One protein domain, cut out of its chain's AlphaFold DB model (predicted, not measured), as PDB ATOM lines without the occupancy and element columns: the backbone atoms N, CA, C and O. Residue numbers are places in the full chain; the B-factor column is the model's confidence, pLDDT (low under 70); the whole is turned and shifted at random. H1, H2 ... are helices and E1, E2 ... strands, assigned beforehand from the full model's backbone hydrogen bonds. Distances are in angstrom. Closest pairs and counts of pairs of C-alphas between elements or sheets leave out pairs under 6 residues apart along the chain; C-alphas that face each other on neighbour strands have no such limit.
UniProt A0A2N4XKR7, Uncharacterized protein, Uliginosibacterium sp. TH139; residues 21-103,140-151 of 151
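AT A GLANCE: This is residues 21 to 103 and 140 to 151 of the 151 residues of an uncharacterized protein of Uliginosibacterium sp. TH139 (UniProt A0A2N4XKR7). One strongly twisted sheet of six strands curls round a single short helix, H1. E6 and E5 run through the middle of the body, E1 and E2 are the two edges of the sheet, and the long stretch of residues 68 to 82 loops round the outside between E4 and H1. The printed part has 95 residues, with the named elements in the order E1 E2 E3 E4 H1 E5 E6; the class is mostly strand. The sheet's order is E1 E4 E6 E5 E3 E2, and it is mixed, with E5 and E3 as its parallel pair. The whole is compact and rounded, with a radius of gyration of the C-alphas of 12.5 A and spans of 32 by 26 by 25 A.

HOW THE PARTS SIT: Start at E6, residues 141 to 149, an inner strand. On one side its antiparallel neighbour is E5, residues 96 to 102, at 155 degrees; look for N 100 and O 143, 2.8 A apart. On the other side is E4, residues 59 to 67, antiparallel at 148 degrees, with N 61 and O 148 at 2.8 A. Beyond E4 find the edge strand E1, residues 24 to 27, antiparallel at 144 degrees, with N 26 and O 65 at 2.8 A. Beyond E5 comes E3, residues 48 to 55, parallel to it at 49 degrees, with N 97 and O 49 at 2.7 A. E3 forms a hairpin with the other edge strand, E2, residues 39 to 45, where N 41 and O 53 are 2.8 A apart. E3 bends by 100 degrees at residue 52, and E4 by 52 degrees at residue 63. H1, residues 83 to 91, is on the sheet; its closest C-alphas to E6 are those of Ala 89 and Ala 146, 6.5 A apart. E4, H1 and E5 make a split strand-helix-strand unit, two strands running the same way with E6 between them, and its crossover is right-handed. In H1 every O i to N i+4 pair is within hydrogen-bond range. E1 and E3 are apart, for instance.

IN THESE COORDINATES: Find C-alpha 24 at (163.530, 199.677, 149.647), where E1 begins. E4 is 23.7 A long from first to last C-alpha, E5 19.0 A and E2 18.2 A; E3 is 13.8 A, H1 12.1 A and E1 10.0 A. E6 is 25.6 A long and ends at C-alpha 149, (148.519, 184.370, 147.504).

THE WHOLE: The C-alphas farthest apart are those of Arg 31 and Asp 76, 37.3 A. Residues 104 to 139 are not printed; C-alphas 103 and 140 are 6.3 A apart across the cut. The links E1 to E2 and E4 to H1 are long. The model's pLDDT is under 70 at residue 21 and residues 69 to 80, 101 to 103 and 140 to 142.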
ATOM      1  N   ALA A  21     164.328 209.735 150.376       60.84
ATOM      2  CA  ALA A  21     164.111 208.624 151.291       60.84
ATOM      3  C   ALA A  21     163.247 207.592 150.552       60.84
ATOM      4  O   ALA A  21     162.037 207.754 150.418       60.84
ATOM      5  N   THR A  22     163.915 206.607 149.956       70.81
ATOM      6  CA  THR A  22     163.320 205.684 148.993       70.81
ATOM      7  C   THR A  22     162.926 204.415 149.723       70.81
ATOM      8  O   THR A  22     163.762 203.817 150.399       70.81
ATOM      9  N   THR A  23     161.672 204.002 149.561       81.38
ATOM     10  CA  THR A  23     161.179 202.693 149.994       81.38
ATOM     11  C   THR A  23     162.001 201.589 149.322       81.38
ATOM     12  O   THR A  23     162.040 201.501 148.091       81.38
ATOM     13  N   GLN A  24     162.669 200.760 150.121       83.44
ATOM     14  CA  GLN A  24     163.530 199.677 149.647       83.44
ATOM     15  C   GLN A  24     162.781 198.347 149.629       83.44
ATOM     16  O   GLN A  24     161.873 198.121 150.425       83.44
ATOM     17  N   PHE A  25     163.189 197.456 148.727       84.12
ATOM     18  CA  PHE A  25     162.682 196.091 148.650       84.12
ATOM     19  C   PHE A  25     163.832 195.093 148.749       84.12
ATOM     20  O   PHE A  25     164.832 195.217 148.044       84.12
ATOM     21  N   TYR A  26     163.655 194.087 149.599       82.25
ATOM     22  CA  TYR A  26     164.604 193.003 149.809       82.25
ATOM     23  C   TYR A  26     163.925 191.681 149.444       82.25
ATOM     24  O   TYR A  26     163.018 191.268 150.173       82.25
ATOM     25  N   PRO A  27     164.309 191.026 148.334       78.50
ATOM     26  CA  PRO A  27     163.672 189.787 147.909       78.50
ATOM     27  C   PRO A  27     163.880 188.677 148.940       78.50
ATOM     28  O   PRO A  27     164.918 188.599 149.600       78.50
ATOM     29  N   HIS A  28     162.878 187.816 149.082       78.00
ATOM     30  CA  HIS A  28     162.976 186.640 149.934       78.00
ATOM     31  C   HIS A  28     163.677 185.499 149.192       78.00
ATOM     32  O   HIS A  28     163.235 185.080 148.124       78.00
ATOM     33  N   GLU A  29     164.751 184.973 149.779       77.06
ATOM     34  CA  GLU A  29     165.475 183.814 149.260       77.06
ATOM     35  C   GLU A  29     165.250 182.607 150.173       77.06
ATOM     36  O   GLU A  29     165.711 182.576 151.316       77.06
ATOM     37  N   ALA A  30     164.554 181.592 149.664       70.19
ATOM     38  CA  ALA A  30     164.346 180.328 150.359       70.19
ATOM     39  C   ALA A  30     164.306 179.154 149.375       70.19
ATOM     40  O   ALA A  30     163.914 179.305 148.218       70.19
ATOM     41  N   ARG A  31     164.712 177.965 149.846       71.19
ATOM     42  CA  ARG A  31     164.622 176.717 149.061       71.19
ATOM     43  C   ARG A  31     163.173 176.287 148.828       71.19
ATOM     44  O   ARG A  31     162.867 175.730 147.782       71.19
ATOM     45  N   GLU A  32     162.315 176.542 149.807       72.50
ATOM     46  CA  GLU A  32     160.876 176.308 149.771       72.50
ATOM     47  C   GLU A  32     160.192 177.590 150.255       72.50
ATOM     48  O   GLU A  32     160.625 178.180 151.241       72.50
ATOM     49  N   ASN A  33     159.173 178.044 149.526       75.31
ATOM     50  CA  ASN A  33     158.500 179.328 149.751       75.31
ATOM     51  C   ASN A  33     156.977 179.159 149.638       75.31
ATOM     52  O   ASN A  33     156.282 179.903 148.946       75.31
ATOM     53  N   LEU A  34     156.483 178.081 150.243       82.69
ATOM     54  CA  LEU A  34     155.071 177.757 150.340       82.69
ATOM     55  C   LEU A  34     154.693 177.778 151.816       82.69
ATOM     56  O   LEU A  34     155.189 176.978 152.604       82.69
ATOM     57  N   HIS A  35     153.796 178.685 152.174       82.38
ATOM     58  CA  HIS A  35     153.310 178.854 153.534       82.38
ATOM     59  C   HIS A  35     151.798 178.680 153.566       82.38
ATOM     60  O   HIS A  35     151.110 178.991 152.593       82.38
ATOM     61  N   GLU A  36     151.278 178.199 154.689       83.31
ATOM     62  CA  GLU A  36     149.847 178.070 154.945       83.31
ATOM     63  C   GLU A  36     149.539 178.750 156.275       83.31
ATOM     64  O   GLU A  36     149.914 178.260 157.343       83.31
ATOM     65  N   GLY A  37     148.910 179.922 156.194       80.06
ATOM     66  CA  GLY A  37     148.604 180.709 157.378       80.06
ATOM     67  C   GLY A  37     147.330 180.235 158.070       80.06
ATOM     68  O   GLY A  37     146.496 179.519 157.509       80.06
ATOM     69  N   LYS A  38     147.185 180.639 159.332       82.88
ATOM     70  CA  LYS A  38     146.148 180.125 160.246       82.88
ATOM     71  C   LYS A  38     144.968 181.075 160.448       82.88
ATOM     72  O   LYS A  38     144.021 180.727 161.149       82.88
ATOM     73  N   GLY A  39     145.014 182.257 159.842       75.25
ATOM     74  CA  GLY A  39     144.039 183.314 160.068       75.25
ATOM     75  C   GLY A  39     144.519 184.363 161.062       75.25
ATOM     76  O   GLY A  39     145.593 184.267 161.661       75.25
ATOM     77  N   GLY A  40     143.702 185.399 161.201       81.56
ATOM     78  CA  GLY A  40     144.061 186.609 161.916       81.56
ATOM     79  C   GLY A  40     143.125 187.761 161.573       81.56
ATOM     80  O   GLY A  40     142.051 187.557 161.000       81.56
ATOM     81  N   SER A  41     143.563 188.971 161.886       80.12
ATOM     82  CA  SER A  41     142.869 190.207 161.559       80.12
ATOM     83  C   SER A  41     143.607 190.945 160.452       80.12
ATOM     84  O   SER A  41     144.818 191.175 160.524       80.12
ATOM     85  N   ARG A  42     142.840 191.358 159.442       86.88
ATOM     86  CA  ARG A  42     143.311 192.207 158.355       86.88
ATOM     87  C   ARG A  42     142.374 193.372 158.105       86.88
ATOM     88  O   ARG A  42     141.189 193.317 158.431       86.88
ATOM     89  N   PHE A  43     142.900 194.377 157.433       88.75
ATOM     90  CA  PHE A  43     142.122 195.343 156.670       88.75
ATOM     91  C   PHE A  43     142.599 195.312 155.213       88.75
ATOM     92  O   PHE A  43     143.541 194.597 154.878       88.75
ATOM     93  N   THR A  44     141.927 196.043 154.331       92.06
ATOM     94  CA  THR A  44     142.314 196.129 152.918       92.06
ATOM     95  C   THR A  44     142.465 197.586 152.532       92.06
ATOM     96  O   THR A  44     141.580 198.395 152.810       92.06
ATOM     97  N   VAL A  45     143.574 197.905 151.869       89.88
ATOM     98  CA  VAL A  45     143.868 199.241 151.347       89.88
ATOM     99  C   VAL A  45     144.218 199.100 149.877       89.88
ATOM    100  O   VAL A  45     145.115 198.344 149.524       89.88
ATOM    101  N   GLU A  46     143.478 199.792 149.010       90.12
ATOM    102  CA  GLU A  46     143.716 199.776 147.556       90.12
ATOM    103  C   GLU A  46     143.803 198.358 146.949       90.12
ATOM    104  O   GLU A  46     144.583 198.103 146.033       90.12
ATOM    105  N   GLY A  47     143.010 197.416 147.473       92.25
ATOM    106  CA  GLY A  47     142.991 196.021 147.012       92.25
ATOM    107  C   GLY A  47     144.148 195.151 147.519       92.25
ATOM    108  O   GLY A  47     144.228 193.991 147.129       92.25
ATOM    109  N   ILE A  48     145.014 195.679 148.387       93.69
ATOM    110  CA  ILE A  48     146.051 194.924 149.095       93.69
ATOM    111  C   ILE A  48     145.550 194.614 150.503       93.69
ATOM    112  O   ILE A  48     145.146 195.513 151.245       93.69
ATOM    113  N   ASP A  49     145.589 193.341 150.876       93.69
ATOM    114  CA  ASP A  49     145.270 192.916 152.236       93.69
ATOM    115  C   ASP A  49     146.439 193.206 153.174       93.69
ATOM    116  O   ASP A  49     147.566 192.820 152.890       93.69
ATOM    117  N   VAL A  50     146.179 193.834 154.315       89.44
ATOM    118  CA  VAL A  50     147.199 194.136 155.322       89.44
ATOM    119  C   VAL A  50     146.848 193.419 156.614       89.44
ATOM    120  O   VAL A  50     145.835 193.710 157.252       89.44
ATOM    121  N   TRP A  51     147.682 192.451 156.972       85.44
ATOM    122  CA  TRP A  51     147.553 191.618 158.158       85.44
ATOM    123  C   TRP A  51     148.362 192.235 159.291       85.44
ATOM    124  O   TRP A  51     149.588 192.250 159.239       85.44
ATOM    125  N   PHE A  52     147.673 192.744 160.308       78.31
ATOM    126  CA  PHE A  52     148.297 193.365 161.485       78.31
ATOM    127  C   PHE A  52     148.270 192.448 162.714       78.31
ATOM    128  O   PHE A  52     148.947 192.696 163.707       78.31
ATOM    129  N   ASN A  53     147.486 191.367 162.658       78.81
ATOM    130  CA  ASN A  53     147.500 190.312 163.660       78.81
ATOM    131  C   ASN A  53     147.319 188.959 162.969       78.81
ATOM    132  O   ASN A  53     146.282 188.727 162.355       78.81
ATOM    133  N   GLY A  54     148.299 188.066 163.081       79.31
ATOM    134  CA  GLY A  54     148.261 186.747 162.447       79.31
ATOM    135  C   GLY A  54     148.606 186.772 160.957       79.31
ATOM    136  O   GLY A  54     149.356 187.625 160.490       79.31
ATOM    137  N   GLU A  55     148.079 185.793 160.220       82.88
ATOM    138  CA  GLU A  55     148.489 185.485 158.845       82.88
ATOM    139  C   GLU A  55     147.279 185.147 157.958       82.88
ATOM    140  O   GLU A  55     146.243 184.705 158.471       82.88
ATOM    141  N   PRO A  56     147.397 185.275 156.624       84.12
ATOM    142  CA  PRO A  56     146.335 184.884 155.704       84.12
ATOM    143  C   PRO A  56     145.908 183.418 155.888       84.12
ATOM    144  O   PRO A  56     146.769 182.546 155.810       84.12
ATOM    145  N   PRO A  57     144.610 183.089 156.064       87.94
ATOM    146  CA  PRO A  57     144.126 181.714 156.243       87.94
ATOM    147  C   PRO A  57     144.082 180.949 154.907       87.94
ATOM    148  O   PRO A  57     143.031 180.481 154.468       87.94
ATOM    149  N   ARG A  58     145.201 180.937 154.184       87.44
ATOM    150  CA  ARG A  58     145.343 180.400 152.827       87.44
ATOM    151  C   ARG A  58     146.813 180.171 152.490       87.44
ATOM    152  O   ARG A  58     147.696 180.618 153.218       87.44
ATOM    153  N   LYS A  59     147.069 179.518 151.355       89.81
ATOM    154  CA  LYS A  59     148.427 179.336 150.837       89.81
ATOM    155  C   LYS A  59     148.991 180.639 150.273       89.81
ATOM    156  O   LYS A  59     148.307 181.327 149.509       89.81
ATOM    157  N   TYR A  60     150.231 180.955 150.626       86.56
ATOM    158  CA  TYR A  60     150.946 182.128 150.133       86.56
ATOM    159  C   TYR A  60     152.450 181.865 149.987       86.56
ATOM    160  O   TYR A  60     153.007 180.975 150.627       86.56
ATOM    161  N   ALA A  61     153.099 182.665 149.147       85.94
ATOM    162  CA  ALA A  61     154.546 182.791 149.045       85.94
ATOM    163  C   ALA A  61     154.983 184.154 149.586       85.94
ATOM    164  O   ALA A  61     154.284 185.156 149.405       85.94
ATOM    165  N   ILE A  62     156.148 184.205 150.218       87.06
ATOM    166  CA  ILE A  62     156.783 185.451 150.639       87.06
ATOM    167  C   ILE A  62     157.593 185.984 149.456       87.06
ATOM    168  O   ILE A  62     158.481 185.310 148.943       87.06
ATOM    169  N   LEU A  63     157.299 187.200 149.007       82.75
ATOM    170  CA  LEU A  63     158.054 187.853 147.934       82.75
ATOM    171  C   LEU A  63     159.305 188.546 148.472       82.75
ATOM    172  O   LEU A  63     160.340 188.569 147.810       82.75
ATOM    173  N   GLY A  64     159.217 189.109 149.675       80.00
ATOM    174  CA  GLY A  64     160.303 189.864 150.281       80.00
ATOM    175  C   GLY A  64     159.818 190.845 151.334       80.00
ATOM    176  O   GLY A  64     158.662 190.816 151.752       80.00
ATOM    177  N   TYR A  65     160.713 191.736 151.735       82.06
ATOM    178  CA  TYR A  65     160.461 192.774 152.724       82.06
ATOM    179  C   TYR A  65     160.486 194.144 152.066       82.06
ATOM    180  O   TYR A  65     161.402 194.452 151.303       82.06
ATOM    181  N   ILE A  66     159.498 194.972 152.384       83.06
ATOM    182  CA  ILE A  66     159.457 196.382 152.021       83.06
ATOM    183  C   ILE A  66     159.842 197.185 153.266       83.06
ATOM    184  O   ILE A  66     159.181 197.096 154.305       83.06
ATOM    185  N   ASP A  67     160.928 197.946 153.154       81.00
ATOM    186  CA  ASP A  67     161.438 198.822 154.208       81.00
ATOM    187  C   ASP A  67     161.198 200.275 153.795       81.00
ATOM    188  O   ASP A  67     161.783 200.754 152.817       81.00
ATOM    189  N   ASP A  68     160.310 200.973 154.504       74.50
ATOM    190  CA  ASP A  68     160.116 202.407 154.306       74.50
ATOM    191  C   ASP A  68     160.780 203.184 155.450       74.50
ATOM    192  O   ASP A  68     160.263 203.188 156.572       74.50
ATOM    193  N   PRO A  69     161.896 203.892 155.192       64.31
ATOM    194  CA  PRO A  69     162.574 204.681 156.219       64.31
ATOM    195  C   PRO A  69     161.722 205.857 156.719       64.31
ATOM    196  O   PRO A  69     162.039 206.453 157.746       64.31
ATOM    197  N   ARG A  70     160.642 206.203 156.005       63.84
ATOM    198  CA  ARG A  70     159.665 207.227 156.392       63.84
ATOM    199  C   ARG A  70     158.510 206.649 157.200       63.84
ATOM    200  O   ARG A  70     157.553 207.386 157.412       63.84
ATOM    201  N   GLY A  71     158.586 205.377 157.620       54.94
ATOM    202  CA  GLY A  71     157.580 204.609 158.366       54.94
ATOM    203  C   GLY A  71     157.232 205.197 159.735       54.94
ATOM    204  O   GLY A  71     157.407 204.559 160.766       54.94
ATOM    205  N   LEU A  72     156.770 206.443 159.737       48.84
ATOM    206  CA  LEU A  72     156.560 207.283 160.900       48.84
ATOM    207  C   LEU A  72     155.109 207.311 161.358       48.84
ATOM    208  O   LEU A  72     154.855 207.936 162.381       48.84
ATOM    209  N   LEU A  73     154.158 206.710 160.642       49.16
ATOM    210  CA  LEU A  73     152.740 206.910 160.942       49.16
ATOM    211  C   LEU A  73     151.901 205.669 160.597       49.16
ATOM    212  O   LEU A  73     151.081 205.708 159.682       49.16
ATOM    213  N   ALA A  74     152.067 204.578 161.347       49.09
ATOM    214  CA  ALA A  74     150.871 203.803 161.670       49.09
ATOM    215  C   ALA A  74     150.076 204.689 162.641       49.09
ATOM    216  O   ALA A  74     150.557 204.979 163.738       49.09
ATOM    217  N   ASP A  75     148.944 205.247 162.198       50.97
ATOM    218  CA  ASP A  75     148.023 205.892 163.133       50.97
ATOM    219  C   ASP A  75     147.528 204.846 164.147       50.97
ATOM    220  O   ASP A  75     147.602 203.645 163.888       50.97
ATOM    221  N   ASP A  76     146.997 205.275 165.293       52.31
ATOM    222  CA  ASP A  76     146.445 204.350 166.298       52.31
ATOM    223  C   ASP A  76     145.315 203.447 165.731       52.31
ATOM    224  O   ASP A  76     144.881 202.500 166.386       52.31
ATOM    225  N   ASN A  77     144.835 203.707 164.505       53.16
ATOM    226  CA  ASN A  77     143.864 202.875 163.801       53.16
ATOM    227  C   ASN A  77     144.492 201.860 162.830       53.16
ATOM    228  O   ASN A  77     143.727 201.149 162.173       53.16
ATOM    229  N   HIS A  78     145.822 201.787 162.703       57.09
ATOM    230  CA  HIS A  78     146.559 200.970 161.729       57.09
ATOM    231  C   HIS A  78     146.133 201.196 160.264       57.09
ATOM    232  O   HIS A  78     146.425 200.378 159.401       57.09
ATOM    233  N   ARG A  79     145.411 202.277 159.933       59.81
ATOM    234  CA  ARG A  79     144.703 202.397 158.636       59.81
ATOM    235  C   ARG A  79     145.463 203.164 157.563       59.81
ATOM    236  O   ARG A  79     145.045 203.148 156.404       59.81
ATOM    237  N   SER A  80     146.558 203.827 157.916       66.62
ATOM    238  CA  SER A  80     147.377 204.591 156.976       66.62
ATOM    239  C   SER A  80     148.653 203.835 156.618       66.62
ATOM    240  O   SER A  80     149.658 203.922 157.319       66.62
ATOM    241  N   ILE A  81     148.626 203.116 155.496       78.75
ATOM    242  CA  ILE A  81     149.841 202.582 154.868       78.75
ATOM    243  C   ILE A  81     150.402 203.640 153.923       78.75
ATOM    244  O   ILE A  81     149.649 204.251 153.162       78.75
ATOM    245  N   ASP A  82     151.719 203.851 153.952       84.19
ATOM    246  CA  ASP A  82     152.369 204.785 153.034       84.19
ATOM    247  C   ASP A  82     152.107 204.365 151.577       84.19
ATOM    248  O   ASP A  82     152.305 203.213 151.181       84.19
ATOM    249  N   SER A  83     151.663 205.321 150.762       85.38
ATOM    250  CA  SER A  83     151.373 205.102 149.342       85.38
ATOM    251  C   SER A  83     152.549 204.503 148.560       85.38
ATOM    252  O   SER A  83     152.332 203.756 147.608       85.38
ATOM    253  N   ALA A  84     153.794 204.773 148.960       86.81
ATOM    254  CA  ALA A  84     154.982 204.212 148.338       86.81
ATOM    255  C   ALA A  84     155.193 202.737 148.697       86.81
ATOM    256  O   ALA A  84     155.644 201.972 147.847       86.81
ATOM    257  N   VAL A  85     154.809 202.316 149.909       88.31
ATOM    258  CA  VAL A  85     154.767 200.895 150.284       88.31
ATOM    259  C   VAL A  85     153.738 200.173 149.421       88.31
ATOM    260  O   VAL A  85     154.058 199.146 148.829       88.31
ATOM    261  N   LEU A  86     152.532 200.735 149.272       90.25
ATOM    262  CA  LEU A  86     151.489 200.159 148.414       90.25
ATOM    263  C   LEU A  86     151.911 200.123 146.938       90.25
ATOM    264  O   LEU A  86     151.702 199.121 146.253       90.25
ATOM    265  N   ALA A  87     152.541 201.190 146.441       90.94
ATOM    266  CA  ALA A  87     153.066 201.244 145.082       90.94
ATOM    267  C   ALA A  87     154.145 200.178 144.858       90.94
ATOM    268  O   ALA A  87     154.075 199.444 143.872       90.94
ATOM    269  N   LYS A  88     155.089 200.035 145.797       92.12
ATOM    270  CA  LYS A  88     156.133 199.011 145.727       92.12
ATOM    271  C   LYS A  88     155.544 197.604 145.799       92.12
ATOM    272  O   LYS A  88     155.949 196.751 145.021       92.12
ATOM    273  N   ALA A  89     154.559 197.374 146.666       93.44
ATOM    274  CA  ALA A  89     153.843 196.105 146.772       93.44
ATOM    275  C   ALA A  89     153.178 195.712 145.441       93.44
ATOM    276  O   ALA A  89     153.326 194.576 144.991       93.44
ATOM    277  N   ARG A  90     152.521 196.659 144.757       94.19
ATOM    278  CA  ARG A  90     151.957 196.429 143.417       94.19
ATOM    279  C   ARG A  90     153.029 196.146 142.369       94.19
ATOM    280  O   ARG A  90     152.855 195.230 141.570       94.19
ATOM    281  N   GLU A  91     154.121 196.908 142.380       93.69
ATOM    282  CA  GLU A  91     155.246 196.751 141.447       93.69
ATOM    283  C   GLU A  91     155.844 195.339 141.507       93.69
ATOM    284  O   GLU A  91     156.111 194.742 140.467       93.69
ATOM    285  N   ILE A  92     155.982 194.773 142.709       92.69
ATOM    286  CA  ILE A  92     156.497 193.407 142.913       92.69
ATOM    287  C   ILE A  92     155.411 192.322 142.804       92.69
ATOM    288  O   ILE A  92     155.691 191.142 143.005       92.69
ATOM    289  N   GLY A  93     154.165 192.695 142.497       94.81
ATOM    290  CA  GLY A  93     153.051 191.767 142.302       94.81
ATOM    291  C   GLY A  93     152.449 191.187 143.586       94.81
ATOM    292  O   GLY A  93     151.733 190.180 143.505       94.81
ATOM    293  N   ALA A  94     152.716 191.802 144.741       93.56
ATOM    294  CA  ALA A  94     152.138 191.422 146.023       93.56
ATOM    295  C   ALA A  94     150.634 191.726 146.065       93.56
ATOM    296  O   ALA A  94     150.169 192.741 145.548       93.56
ATOM    297  N   ASN A  95     149.877 190.843 146.707       94.75
ATOM    298  CA  ASN A  95     148.443 191.013 146.965       94.75
ATOM    299  C   ASN A  95     148.121 191.077 148.465       94.75
ATOM    300  O   ASN A  95     146.994 191.408 148.835       94.75
ATOM    301  N   ALA A  96     149.118 190.844 149.322       92.38
ATOM    302  CA  ALA A  96     149.009 191.088 150.748       92.38
ATOM    303  C   ALA A  96     150.330 191.549 151.372       92.38
ATOM    304  O   ALA A  96     151.410 191.292 150.839       92.38
ATOM    305  N   LEU A  97     150.219 192.214 152.517       90.12
ATOM    306  CA  LEU A  97     151.301 192.627 153.397       90.12
ATOM    307  C   LEU A  97     151.043 192.069 154.803       90.12
ATOM    308  O   LEU A  97     149.899 192.054 155.256       90.12
ATOM    309  N   ILE A  98     152.094 191.654 155.506       85.75
ATOM    310  CA  ILE A  98     152.063 191.467 156.965       85.75
ATOM    311  C   ILE A  98     152.798 192.639 157.607       85.75
ATOM    312  O   ILE A  98     153.935 192.933 157.234       85.75
ATOM    313  N   GLU A  99     152.140 193.294 158.559       80.19
ATOM    314  CA  GLU A  99     152.710 194.347 159.389       80.19
ATOM    315  C   GLU A  99     153.612 193.729 160.460       80.19
ATOM    316  O   GLU A  99     153.194 192.854 161.218       80.19
ATOM    317  N   VAL A 100     154.862 194.182 160.521       71.31
ATOM    318  CA  VAL A 100     155.845 193.749 161.514       71.31
ATOM    319  C   VAL A 100     156.180 194.954 162.386       71.31
ATOM    320  O   VAL A 100     156.993 195.796 161.977       71.31
ATOM    321  N   PRO A 101     155.570 195.068 163.579       63.53
ATOM    322  CA  PRO A 101     155.926 196.105 164.533       63.53
ATOM    323  C   PRO A 101     157.370 195.894 164.985       63.53
ATOM    324  O   PRO A 101     157.721 194.826 165.497       63.53
ATOM    325  N   ILE A 102     158.229 196.900 164.816       56.47
ATOM    326  CA  ILE A 102     159.560 196.880 165.419       56.47
ATOM    327  C   ILE A 102     159.449 197.612 166.757       56.47
ATOM    328  O   ILE A 102     159.229 198.826 166.757       56.47
ATOM    329  N   PRO A 103     159.620 196.930 167.905       48.88
ATOM    330  CA  PRO A 103     159.684 197.628 169.175       48.88
ATOM    331  C   PRO A 103     160.930 198.519 169.179       48.88
ATOM    332  O   PRO A 103     162.063 198.039 169.068       48.88
ATOM    333  N   GLN A 140     156.119 203.646 166.677       52.03
ATOM    334  CA  GLN A 140     156.729 202.388 166.251       52.03
ATOM    335  C   GLN A 140     157.097 202.452 164.769       52.03
ATOM    336  O   GLN A 140     156.263 202.765 163.923       52.03
ATOM    337  N   SER A 141     158.354 202.145 164.448       57.09
ATOM    338  CA  SER A 141     158.758 201.891 163.066       57.09
ATOM    339  C   SER A 141     158.185 200.548 162.619       57.09
ATOM    340  O   SER A 141     158.380 199.538 163.299       57.09
ATOM    341  N   VAL A 142     157.509 200.529 161.477       65.56
ATOM    342  CA  VAL A 142     156.834 199.341 160.946       65.56
ATOM    343  C   VAL A 142     157.531 198.866 159.676       65.56
ATOM    344  O   VAL A 142     157.852 199.672 158.803       65.56
ATOM    345  N   LYS A 143     157.744 197.551 159.560       76.38
ATOM    346  CA  LYS A 143     158.179 196.895 158.315       76.38
ATOM    347  C   LYS A 143     157.058 196.053 157.734       76.38
ATOM    348  O   LYS A 143     156.203 195.574 158.473       76.38
ATOM    349  N   TYR A 144     157.094 195.845 156.420       83.12
ATOM    350  CA  TYR A 144     156.068 195.076 155.723       83.12
ATOM    351  C   TYR A 144     156.664 193.869 155.015       83.12
ATOM    352  O   TYR A 144     157.590 193.996 154.212       83.12
ATOM    353  N   THR A 145     156.090 192.700 155.263       87.12
ATOM    354  CA  THR A 145     156.411 191.480 154.516       87.12
ATOM    355  C   THR A 145     155.431 191.341 153.372       87.12
ATOM    356  O   THR A 145     154.231 191.221 153.597       87.12
ATOM    357  N   ALA A 146     155.933 191.373 152.143       88.38
ATOM    358  CA  ALA A 146     155.123 191.286 150.944       88.38
ATOM    359  C   ALA A 146     154.830 189.834 150.578       88.38
ATOM    360  O   ALA A 146     155.739 189.008 150.491       88.38
ATOM    361  N   LEU A 147     153.557 189.540 150.327       90.00
ATOM    362  CA  LEU A 147     153.061 188.199 150.059       90.00
ATOM    363  C   LEU A 147     152.387 188.102 148.693       90.00
ATOM    364  O   LEU A 147     151.754 189.048 148.209       90.00
ATOM    365  N   LYS A 148     152.455 186.898 148.129       93.62
ATOM    366  CA  LYS A 148     151.664 186.455 146.988       93.62
ATOM    367  C   LYS A 148     150.783 185.284 147.397       93.62
ATOM    368  O   LYS A 148     151.287 184.206 147.685       93.62
ATOM    369  N   TYR A 149     149.473 185.468 147.398       94.81
ATOM    370  CA  TYR A 149     148.519 184.370 147.504       94.81
ATOM    371  C   TYR A 149     148.637 183.403 146.314       94.81
ATOM    372  O   TYR A 149     148.908 183.844 145.195       94.81
ATOM    373  N   LEU A 150     148.475 182.103 146.585       91.81
ATOM    374  CA  LEU A 150     148.733 180.993 145.647       91.81
ATOM    375  C   LEU A 150     147.482 180.165 145.297       91.81
ATOM    376  O   LEU A 150     147.593 179.011 144.889       91.81
ATOM    377  N   ASP A 151     146.309 180.725 145.545       82.44
ATOM    378  CA  ASP A 151     145.005 180.199 145.130       82.44
ATOM    379  C   ASP A 151     144.741 180.329 143.629       82.44
ATOM    380  O   ASP A 151     145.240 181.298 143.011       82.44
TER     381      ASP A 151